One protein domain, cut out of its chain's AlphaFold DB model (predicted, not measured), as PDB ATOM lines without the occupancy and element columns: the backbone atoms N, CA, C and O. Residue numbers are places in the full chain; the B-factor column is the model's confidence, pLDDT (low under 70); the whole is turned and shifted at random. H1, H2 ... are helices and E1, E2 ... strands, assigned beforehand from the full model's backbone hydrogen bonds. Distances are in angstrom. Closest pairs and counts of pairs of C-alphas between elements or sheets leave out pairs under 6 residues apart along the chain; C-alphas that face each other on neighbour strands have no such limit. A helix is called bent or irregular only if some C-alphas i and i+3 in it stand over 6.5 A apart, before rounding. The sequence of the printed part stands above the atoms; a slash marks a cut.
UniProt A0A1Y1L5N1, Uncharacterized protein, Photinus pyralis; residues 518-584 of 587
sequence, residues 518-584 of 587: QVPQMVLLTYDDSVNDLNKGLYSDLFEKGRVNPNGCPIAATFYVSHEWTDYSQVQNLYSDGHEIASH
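This is residues 518 to 584 of the 587 residues of an uncharacterized protein of Photinus pyralis (UniProt A0A1Y1L5N1). A small sheet of three short parallel strands, E1, E2 and E3, has two helices, H1 and H2, running back against the strands' direction and side by side with each other; H2 only grazes the sheet and H1 stands off it. Residues 518 to 525, before E1, run out to one end of the long axis, and the long unnamed stretch 544 to 557 loops at that same end. The printed part has 67 residues with two named helices and three named strands in the order E1, H1, E2, H2, E3; the sheet runs E1, E2, E3. The class is mixed, helices and strands, with under half of the residues, 33 of 67, in named elements. The whole is only just compact, close to loose, with a radius of gyration of the C-alphas of 12.6 A, and its outline is elongated, spanning 42 by 23 by 17 A.

The strands have four residues each. E1 is residues 526 to 529, 10.3 A from first to last C-alpha, and begins at C-alpha 526 at (5.810, 38.918, 5.348). E2 is residues 558 to 561, with a length of 9.1 A. E3 is residues 580 to 583, 10.3 A long, and ends at C-alpha 583 at (2.217, 49.464, 0.994). The longest helix by residues is H1, residues 533 to 543, which begins at C-alpha 533 at (20.776, 46.348, -1.272) and measures 15.5 A. H1 is irregular, but only just: C-alphas 534 and 537 are 6.9 A apart. H2 is residues 568 to 577 and measures 14.2 A.

E2 is the inner strand of the sheet, and E1 and E3 are its edge strands. E1 and E2 are parallel, with 7 degrees between their directions. Their C-alphas 528 and 560 face each other at 4.6 A, and N 560 and O 527 are within hydrogen-bond range at 2.8 A, as are N 527 and O 558 at 3.0 A. E2 and E3 are parallel at 30 degrees. Their C-alphas 558 and 580 face each other at 4.5 A, and N 559 and O 580 are within hydrogen-bond range at 2.8 A, as are N 561 and O 582 at 2.9 A. E1, H1, E2 and E2, H2, E3 are strand-helix-strand units, two parallel neighbour strands with a helix between them along the chain, and both crossovers are right-handed. H2 is on the sheet but only grazes it, with its residues 568 to 575. The closest C-alphas of H2 and E3 are those of Tyr 575 and Ile 581, 6.5 A apart. E2 and H2 are near each other, with 7 pairs of C-alphas within 10 A. H1 is not on the sheet, and H1 and E3 are apart. H1 and H2 are close but not clearly touching, their closest C-alphas being those of Lys 536 and Gln 570 at 7.8 A. The two helices run the same way at a shallow tilt of 5 degrees. In H2 every O i to N i+4 pair is within hydrogen-bond range; in H1 5 of 7 are.

The two C-alphas farthest apart are those of Gln 518 and Trp 565, at 42.5 A. The printed part has no cut. The link from H1 to E2 is long, with 14 residues, 544 to 557. The link from E2 to H2 is short, and those from E1 to H1 and from H2 to E3 are tight. The mean pLDDT of the printed part is 95.6, and no printed residue is under 70.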
ATOM      1  N   GLN A 518      -8.654  18.417   4.683       96.62
ATOM      2  CA  GLN A 518      -8.622  18.878   3.289       96.62
ATOM      3  C   GLN A 518      -8.177  20.343   3.151       96.62
ATOM      4  O   GLN A 518      -7.997  20.816   2.029       96.62
ATOM      5  N   VAL A 519      -7.991  21.070   4.259       96.50
ATOM      6  CA  VAL A 519      -7.548  22.469   4.224       96.50
ATOM      7  C   VAL A 519      -6.033  22.527   4.001       96.50
ATOM      8  O   VAL A 519      -5.279  21.993   4.816       96.50
ATOM      9  N   PRO A 520      -5.539  23.199   2.943       96.25
ATOM     10  CA  PRO A 520      -4.112  23.456   2.812       96.25
ATOM     11  C   PRO A 520      -3.672  24.447   3.897       96.25
ATOM     12  O   PRO A 520      -4.182  25.566   3.967       96.25
ATOM     13  N   GLN A 521      -2.704  24.058   4.731       97.06
ATOM     14  CA  GLN A 521      -2.093  24.979   5.689       97.06
ATOM     15  C   GLN A 521      -1.314  26.056   4.928       97.06
ATOM     16  O   GLN A 521      -0.225  25.808   4.413       97.06
ATOM     17  N   MET A 522      -1.874  27.260   4.875       95.88
ATOM     18  CA  MET A 522      -1.196  28.437   4.341       95.88
ATOM     19  C   MET A 522      -0.250  29.011   5.400       95.88
ATOM     20  O   MET A 522      -0.583  29.043   6.586       95.88
ATOM     21  N   VAL A 523       0.920  29.471   4.968       96.69
ATOM     22  CA  VAL A 523       1.873  30.232   5.783       96.69
ATOM     23  C   VAL A 523       2.216  31.478   4.981       96.69
ATOM     24  O   VAL A 523       2.683  31.364   3.850       96.69
ATOM     25  N   LEU A 524       1.943  32.651   5.545       96.06
ATOM     26  CA  LEU A 524       2.311  33.926   4.942       96.06
ATOM     27  C   LEU A 524       3.674  34.331   5.498       96.06
ATOM     28  O   LEU A 524       3.824  34.492   6.707       96.06
ATOM     29  N   LEU A 525       4.663  34.456   4.616       96.50
ATOM     30  CA  LEU A 525       5.928  35.110   4.929       96.50
ATOM     31  C   LEU A 525       5.770  36.583   4.562       96.50
ATOM     32  O   LEU A 525       5.516  36.887   3.396       96.50
ATOM     33  N   THR A 526       5.893  37.470   5.547       97.44
ATOM     34  CA  THR A 526       5.810  38.918   5.348       97.44
ATOM     35  C   THR A 526       7.141  39.582   5.667       97.44
ATOM     36  O   THR A 526       7.862  39.135   6.561       97.44
ATOM     37  N   TYR A 527       7.458  40.638   4.924       97.75
ATOM     38  CA  TYR A 527       8.557  41.553   5.216       97.75
ATOM     39  C   TYR A 527       8.001  42.963   5.165       97.75
ATOM     40  O   TYR A 527       7.331  43.314   4.196       97.75
ATOM     41  N   ASP A 528       8.291  43.738   6.194       97.44
ATOM     42  CA  ASP A 528       7.819  45.106   6.331       97.44
ATOM     43  C   ASP A 528       9.009  46.066   6.090       97.44
ATOM     44  O   ASP A 528      10.158  45.626   5.961       97.44
ATOM     45  N   ASP A 529       8.732  47.366   6.012       96.56
ATOM     46  CA  ASP A 529       9.692  48.452   5.766       96.56
ATOM     47  C   ASP A 529      10.410  48.431   4.393       96.56
ATOM     48  O   ASP A 529       9.836  48.067   3.363       96.56
ATOM     49  N   SER A 530      11.634  48.970   4.332       96.69
ATOM     50  CA  SER A 530      12.304  49.367   3.090       96.69
ATOM     51  C   SER A 530      12.969  48.200   2.355       96.69
ATOM     52  O   SER A 530      13.717  47.441   2.972       96.69
ATOM     53  N   VAL A 531      12.830  48.107   1.030       97.94
ATOM     54  CA  VAL A 531      13.534  47.101   0.200       97.94
ATOM     55  C   VAL A 531      14.770  47.724  -0.450       97.94
ATOM     56  O   VAL A 531      14.630  48.667  -1.222       97.94
ATOM     57  N   ASN A 532      15.979  47.217  -0.179       96.50
ATOM     58  CA  ASN A 532      17.231  47.777  -0.712       96.50
ATOM     59  C   ASN A 532      18.408  46.774  -0.700       96.50
ATOM     60  O   ASN A 532      18.282  45.621  -0.289       96.50
ATOM     61  N   ASP A 533      19.590  47.212  -1.147       95.06
ATOM     62  CA  ASP A 533      20.776  46.348  -1.272       95.06
ATOM     63  C   ASP A 533      21.260  45.712   0.049       95.06
ATOM     64  O   ASP A 533      21.983  44.715  -0.001       95.06
ATOM     65  N   LEU A 534      20.855  46.227   1.221       94.94
ATOM     66  CA  LEU A 534      21.212  45.638   2.517       94.94
ATOM     67  C   LEU A 534      20.445  44.335   2.790       94.94
ATOM     68  O   LEU A 534      21.014  43.398   3.350       94.94
ATOM     69  N   ASN A 535      19.169  44.257   2.392       95.62
ATOM     70  CA  ASN A 535      18.313  43.088   2.632       95.62
ATOM     71  C   ASN A 535      18.127  42.182   1.401       95.62
ATOM     72  O   ASN A 535      17.851  40.992   1.570       95.62
ATOM     73  N   LYS A 536      18.429  42.674   0.192       92.31
ATOM     74  CA  LYS A 536      18.534  41.891  -1.056       92.31
ATOM     75  C   LYS A 536      19.177  40.513  -0.880       92.31
ATOM     76  O   LYS A 536      18.601  39.505  -1.282       92.31
ATOM     77  N   GLY A 537      20.356  40.462  -0.251       93.94
ATOM     78  CA  GLY A 537      21.115  39.221  -0.069       93.94
ATOM     79  C   GLY A 537      20.365  38.161   0.745       93.94
ATOM     80  O   GLY A 537      20.468  36.977   0.433       93.94
ATOM     81  N   LEU A 538      19.563  38.576   1.733       94.62
ATOM     82  CA  LEU A 538      18.689  37.688   2.505       94.62
ATOM     83  C   LEU A 538      17.535  37.154   1.644       94.62
ATOM     84  O   LEU A 538      17.209  35.971   1.728       94.62
ATOM     85  N   TYR A 539      16.935  37.996   0.800       95.06
ATOM     86  CA  TYR A 539      15.835  37.592  -0.078       95.06
ATOM     87  C   TYR A 539      16.302  36.580  -1.137       95.06
ATOM     88  O   TYR A 539      15.688  35.519  -1.265       95.06
ATOM     89  N   SER A 540      17.440  36.820  -1.796       91.75
ATOM     90  CA  SER A 540      18.083  35.840  -2.686       91.75
ATOM     91  C   SER A 540      18.350  34.505  -1.973       91.75
ATOM     92  O   SER A 540      18.022  33.430  -2.481       91.75
ATOM     93  N   ASP A 541      18.869  34.550  -0.740       92.38
ATOM     94  CA  ASP A 541      19.141  33.356   0.070       92.38
ATOM     95  C   ASP A 541      17.883  32.555   0.458       92.38
ATOM     96  O   ASP A 541      17.954  31.338   0.698       92.38
ATOM     97  N   LEU A 542      16.722  33.209   0.504       93.19
ATOM     98  CA  LEU A 542      15.437  32.607   0.846       93.19
ATOM     99  C   LEU A 542      14.671  32.092  -0.379       93.19
ATOM    100  O   LEU A 542      14.166  30.963  -0.336       93.19
ATOM    101  N   PHE A 543      14.630  32.849  -1.471       94.38
ATOM    102  CA  PHE A 543      13.745  32.567  -2.604       94.38
ATOM    103  C   PHE A 543      14.465  31.894  -3.782       94.38
ATOM    104  O   PHE A 543      13.996  30.864  -4.271       94.38
ATOM    105  N   GLU A 544      15.658  32.359  -4.166       89.06
ATOM    106  CA  GLU A 544      16.390  31.815  -5.324       89.06
ATOM    107  C   GLU A 544      16.968  30.412  -5.072       89.06
ATOM    108  O   GLU A 544      17.180  29.638  -6.007       89.06
ATOM    109  N   LYS A 545      17.172  30.018  -3.804       87.44
ATOM    110  CA  LYS A 545      17.727  28.702  -3.414       87.44
ATOM    111  C   LYS A 545      16.750  27.519  -3.575       87.44
ATOM    112  O   LYS A 545      16.818  26.544  -2.828       87.44
ATOM    113  N   GLY A 546      15.853  27.585  -4.562       89.00
ATOM    114  CA  GLY A 546      15.048  26.455  -5.040       89.00
ATOM    115  C   GLY A 546      13.972  25.950  -4.074       89.00
ATOM    116  O   GLY A 546      13.572  24.789  -4.165       89.00
ATOM    117  N   ARG A 547      13.505  26.785  -3.137       94.88
ATOM    118  CA  ARG A 547      12.415  26.417  -2.220       94.88
ATOM    119  C   ARG A 547      11.080  26.433  -2.970       94.88
ATOM    120  O   ARG A 547      10.678  27.467  -3.497       94.88
ATOM    121  N   VAL A 548      10.386  25.294  -2.994       96.00
ATOM    122  CA  VAL A 548       9.111  25.113  -3.710       96.00
ATOM    123  C   VAL A 548       7.990  24.628  -2.794       96.00
ATOM    124  O   VAL A 548       8.210  23.885  -1.838       96.00
ATOM    125  N   ASN A 549       6.772  25.038  -3.127       96.50
ATOM    126  CA  ASN A 549       5.521  24.567  -2.550       96.50
ATOM    127  C   ASN A 549       5.177  23.134  -3.024       96.50
ATOM    128  O   ASN A 549       5.705  22.674  -4.041       96.50
ATOM    129  N   PRO A 550       4.230  22.424  -2.371       97.06
ATOM    130  CA  PRO A 550       3.810  21.071  -2.771       97.06
ATOM    131  C   PRO A 550       3.226  20.946  -4.192       97.06
ATOM    132  O   PRO A 550       3.099  19.837  -4.705       97.06
ATOM    133  N   ASN A 551       2.870  22.063  -4.834       95.19
ATOM    134  CA  ASN A 551       2.431  22.132  -6.232       95.19
ATOM    135  C   ASN A 551       3.592  22.285  -7.243       95.19
ATOM    136  O   ASN A 551       3.343  22.305  -8.446       95.19
ATOM    137  N   GLY A 552       4.842  22.400  -6.777       94.88
ATOM    138  CA  GLY A 552       6.037  22.597  -7.603       94.88
ATOM    139  C   GLY A 552       6.340  24.051  -7.988       94.88
ATOM    140  O   GLY A 552       7.364  24.298  -8.622       94.88
ATOM    141  N   CYS A 553       5.499  25.017  -7.609       93.50
ATOM    142  CA  CYS A 553       5.804  26.443  -7.763       93.50
ATOM    143  C   CYS A 553       6.828  26.892  -6.701       93.50
ATOM    144  O   CYS A 553       6.819  26.330  -5.604       93.50
ATOM    145  N   PRO A 554       7.655  27.922  -6.958       94.88
ATOM    146  CA  PRO A 554       8.446  28.582  -5.916       94.88
ATOM    147  C   PRO A 554       7.600  29.009  -4.705       94.88
ATOM    148  O   PRO A 554       6.376  29.164  -4.802       94.88
ATOM    149  N   ILE A 555       8.244  29.191  -3.551       95.88
ATOM    150  CA  ILE A 555       7.615  29.902  -2.433       95.88
ATOM    151  C   ILE A 555       7.618  31.410  -2.711       95.88
ATOM    152  O   ILE A 555       8.600  31.946  -3.216       95.88
ATOM    153  N   ALA A 556       6.521  32.078  -2.365       95.38
ATOM    154  CA  ALA A 556       6.367  33.525  -2.463       95.38
ATOM    155  C   ALA A 556       6.268  34.150  -1.060       95.38
ATOM    156  O   ALA A 556       6.221  33.445  -0.049       95.38
ATOM    157  N   ALA A 557       6.241  35.478  -1.015       97.19
ATOM    158  CA  ALA A 557       6.143  36.290   0.194       97.19
ATOM    159  C   ALA A 557       5.429  37.610  -0.133       97.19
ATOM    160  O   ALA A 557       5.369  37.987  -1.308       97.19
ATOM    161  N   THR A 558       4.929  38.291   0.896       98.31
ATOM    162  CA  THR A 558       4.284  39.605   0.793       98.31
ATOM    163  C   THR A 558       5.197  40.665   1.403       98.31
ATOM    164  O   THR A 558       5.537  40.587   2.581       98.31
ATOM    165  N   PHE A 559       5.592  41.658   0.615       98.19
ATOM    166  CA  PHE A 559       6.396  42.785   1.073       98.19
ATOM    167  C   PHE A 559       5.485  43.984   1.327       98.19
ATOM    168  O   PHE A 559       4.924  44.536   0.383       98.19
ATOM    169  N   TYR A 560       5.330  44.390   2.584       98.31
ATOM    170  CA  TYR A 560       4.723  45.664   2.953       98.31
ATOM    171  C   TYR A 560       5.815  46.731   2.874       98.31
ATOM    172  O   TYR A 560       6.577  46.923   3.812       98.31
ATOM    173  N   VAL A 561       5.908  47.404   1.729       98.06
ATOM    174  CA  VAL A 561       7.026  48.302   1.422       98.06
ATOM    175  C   VAL A 561       6.724  49.729   1.878       98.06
ATOM    176  O   VAL A 561       5.736  50.324   1.429       98.06
ATOM    177  N   SER A 562       7.575  50.289   2.740       97.50
ATOM    178  CA  SER A 562       7.583  51.726   3.059       97.50
ATOM    179  C   SER A 562       8.382  52.517   2.010       97.50
ATOM    180  O   SER A 562       9.212  51.963   1.282       97.50
ATOM    181  N   HIS A 563       8.101  53.813   1.861       96.38
ATOM    182  CA  HIS A 563       8.747  54.638   0.829       96.38
ATOM    183  C   HIS A 563      10.200  55.006   1.159       96.38
ATOM    184  O   HIS A 563      11.053  54.992   0.267       96.38
ATOM    185  N   GLU A 564      10.488  55.348   2.417       94.50
ATOM    186  CA  GLU A 564      11.820  55.794   2.824       94.50
ATOM    187  C   GLU A 564      12.860  54.677   2.617       94.50
ATOM    188  O   GLU A 564      12.606  53.510   2.904       94.50
ATOM    189  N   TRP A 565      14.031  55.026   2.075       96.00
ATOM    190  CA  TRP A 565      15.153  54.106   1.806       96.00
ATOM    191  C   TRP A 565      14.853  52.890   0.899       96.00
ATOM    192  O   TRP A 565      15.680  51.977   0.812       96.00
ATOM    193  N   THR A 566      13.721  52.878   0.185       97.94
ATOM    194  CA  THR A 566      13.360  51.821  -0.773       97.94
ATOM    195  C   THR A 566      13.958  52.055  -2.164       97.94
ATOM    196  O   THR A 566      13.720  53.074  -2.815       97.94
ATOM    197  N   ASP A 567      14.657  51.043  -2.678       97.50
ATOM    198  CA  ASP A 567      15.019  50.910  -4.087       97.50
ATOM    199  C   ASP A 567      13.878  50.232  -4.862       97.50
ATOM    200  O   ASP A 567      13.730  49.005  -4.899       97.50
ATOM    201  N   TYR A 568      13.079  51.051  -5.546       97.31
ATOM    202  CA  TYR A 568      11.961  50.582  -6.364       97.31
ATOM    203  C   TYR A 568      12.365  49.673  -7.536       97.31
ATOM    204  O   TYR A 568      11.515  48.929  -8.025       97.31
ATOM    205  N   SER A 569      13.635  49.652  -7.965       95.75
ATOM    206  CA  SER A 569      14.096  48.666  -8.953       95.75
ATOM    207  C   SER A 569      14.133  47.251  -8.363       95.75
ATOM    208  O   SER A 569      13.828  46.278  -9.050       95.75
ATOM    209  N   GLN A 570      14.412  47.124  -7.064       95.50
ATOM    210  CA  GLN A 570      14.416  45.843  -6.357       95.50
ATOM    211  C   GLN A 570      13.001  45.395  -5.997       95.50
ATOM    212  O   GLN A 570      12.684  44.218  -6.158       95.50
ATOM    213  N   VAL A 571      12.116  46.335  -5.655       97.12
ATOM    214  CA  VAL A 571      10.665  46.083  -5.565       97.12
ATOM    215  C   VAL A 571      10.111  45.569  -6.903       97.12
ATOM    216  O   VAL A 571       9.336  44.612  -6.923       97.12
ATOM    217  N   GLN A 572      10.538  46.149  -8.033       96.31
ATOM    218  CA  GLN A 572      10.149  45.689  -9.371       96.31
ATOM    219  C   GLN A 572      10.662  44.273  -9.677       96.31
ATOM    220  O   GLN A 572       9.913  43.478 -10.246       96.31
ATOM    221  N   ASN A 573      11.896  43.944  -9.280       94.75
ATOM    222  CA  ASN A 573      12.449  42.595  -9.439       94.75
ATOM    223  C   ASN A 573      11.646  41.570  -8.619       94.75
ATOM    224  O   ASN A 573      11.102  40.640  -9.210       94.75
ATOM    225  N   LEU A 574      11.446  41.808  -7.314       95.62
ATOM    226  CA  LEU A 574      10.643  40.942  -6.436       95.62
ATOM    227  C   LEU A 574       9.220  40.724  -6.979       95.62
ATOM    228  O   LEU A 574       8.727  39.597  -7.015       95.62
ATOM    229  N   TYR A 575       8.566  41.783  -7.463       96.31
ATOM    230  CA  TYR A 575       7.270  41.665  -8.133       96.31
ATOM    231  C   TYR A 575       7.339  40.778  -9.391       96.31
ATOM    232  O   TYR A 575       6.448  39.961  -9.624       96.31
ATOM    233  N   SER A 576       8.400  40.901 -10.196       94.06
ATOM    234  CA  SER A 576       8.590  40.091 -11.407       94.06
ATOM    235  C   SER A 576       8.891  38.612 -11.125       94.06
ATOM    236  O   SER A 576       8.475  37.756 -11.906       94.06
ATOM    237  N   ASP A 577       9.516  38.310  -9.982       92.75
ATOM    238  CA  ASP A 577       9.740  36.948  -9.478       92.75
ATOM    239  C   ASP A 577       8.465  36.313  -8.876       92.75
ATOM    240  O   ASP A 577       8.417  35.108  -8.621       92.75
ATOM    241  N   GLY A 578       7.394  37.102  -8.712       93.75
ATOM    242  CA  GLY A 578       6.073  36.645  -8.270       93.75
ATOM    243  C   GLY A 578       5.754  36.901  -6.796       93.75
ATOM    244  O   GLY A 578       4.820  36.292  -6.270       93.75
ATOM    245  N   HIS A 579       6.498  37.784  -6.125       97.06
ATOM    246  CA  HIS A 579       6.163  38.243  -4.778       97.06
ATOM    247  C   HIS A 579       5.015  39.264  -4.791       97.06
ATOM    248  O   HIS A 579       4.855  40.048  -5.729       97.06
ATOM    249  N   GLU A 580       4.206  39.271  -3.730       98.06
ATOM    250  CA  GLU A 580       3.173  40.288  -3.535       98.06
ATOM    251  C   GLU A 580       3.818  41.562  -2.976       98.06
ATOM    252  O   GLU A 580       4.572  41.497  -2.006       98.06
ATOM    253  N   ILE A 581       3.507  42.718  -3.565       97.69
ATOM    254  CA  ILE A 581       3.937  44.030  -3.067       97.69
ATOM    255  C   ILE A 581       2.710  44.778  -2.541       97.69
ATOM    256  O   ILE A 581       1.757  45.037  -3.278       97.69
ATOM    257  N   ALA A 582       2.759  45.142  -1.266       97.12
ATOM    258  CA  ALA A 582       1.792  45.956  -0.547       97.12
ATOM    259  C   ALA A 582       2.467  47.248  -0.046       97.12
ATOM    260  O   ALA A 582       3.687  47.385  -0.093       97.12
ATOM    261  N   SER A 583       1.683  48.215   0.431       97.00
ATOM    262  CA  SER A 583       2.217  49.464   0.994       97.00
ATOM    263  C   SER A 583       2.313  49.385   2.517       97.00
ATOM    264  O   SER A 583       1.339  49.016   3.171       97.00
ATOM    265  N   HIS A 584       3.451  49.817   3.063       97.62
ATOM    266  CA  HIS A 584       3.638  50.170   4.475       97.62
ATOM    267  C   HIS A 584       3.727  51.697   4.635       97.62
ATOM    268  O   HIS A 584       4.599  52.239   5.304       97.62
TER     269      HIS A 584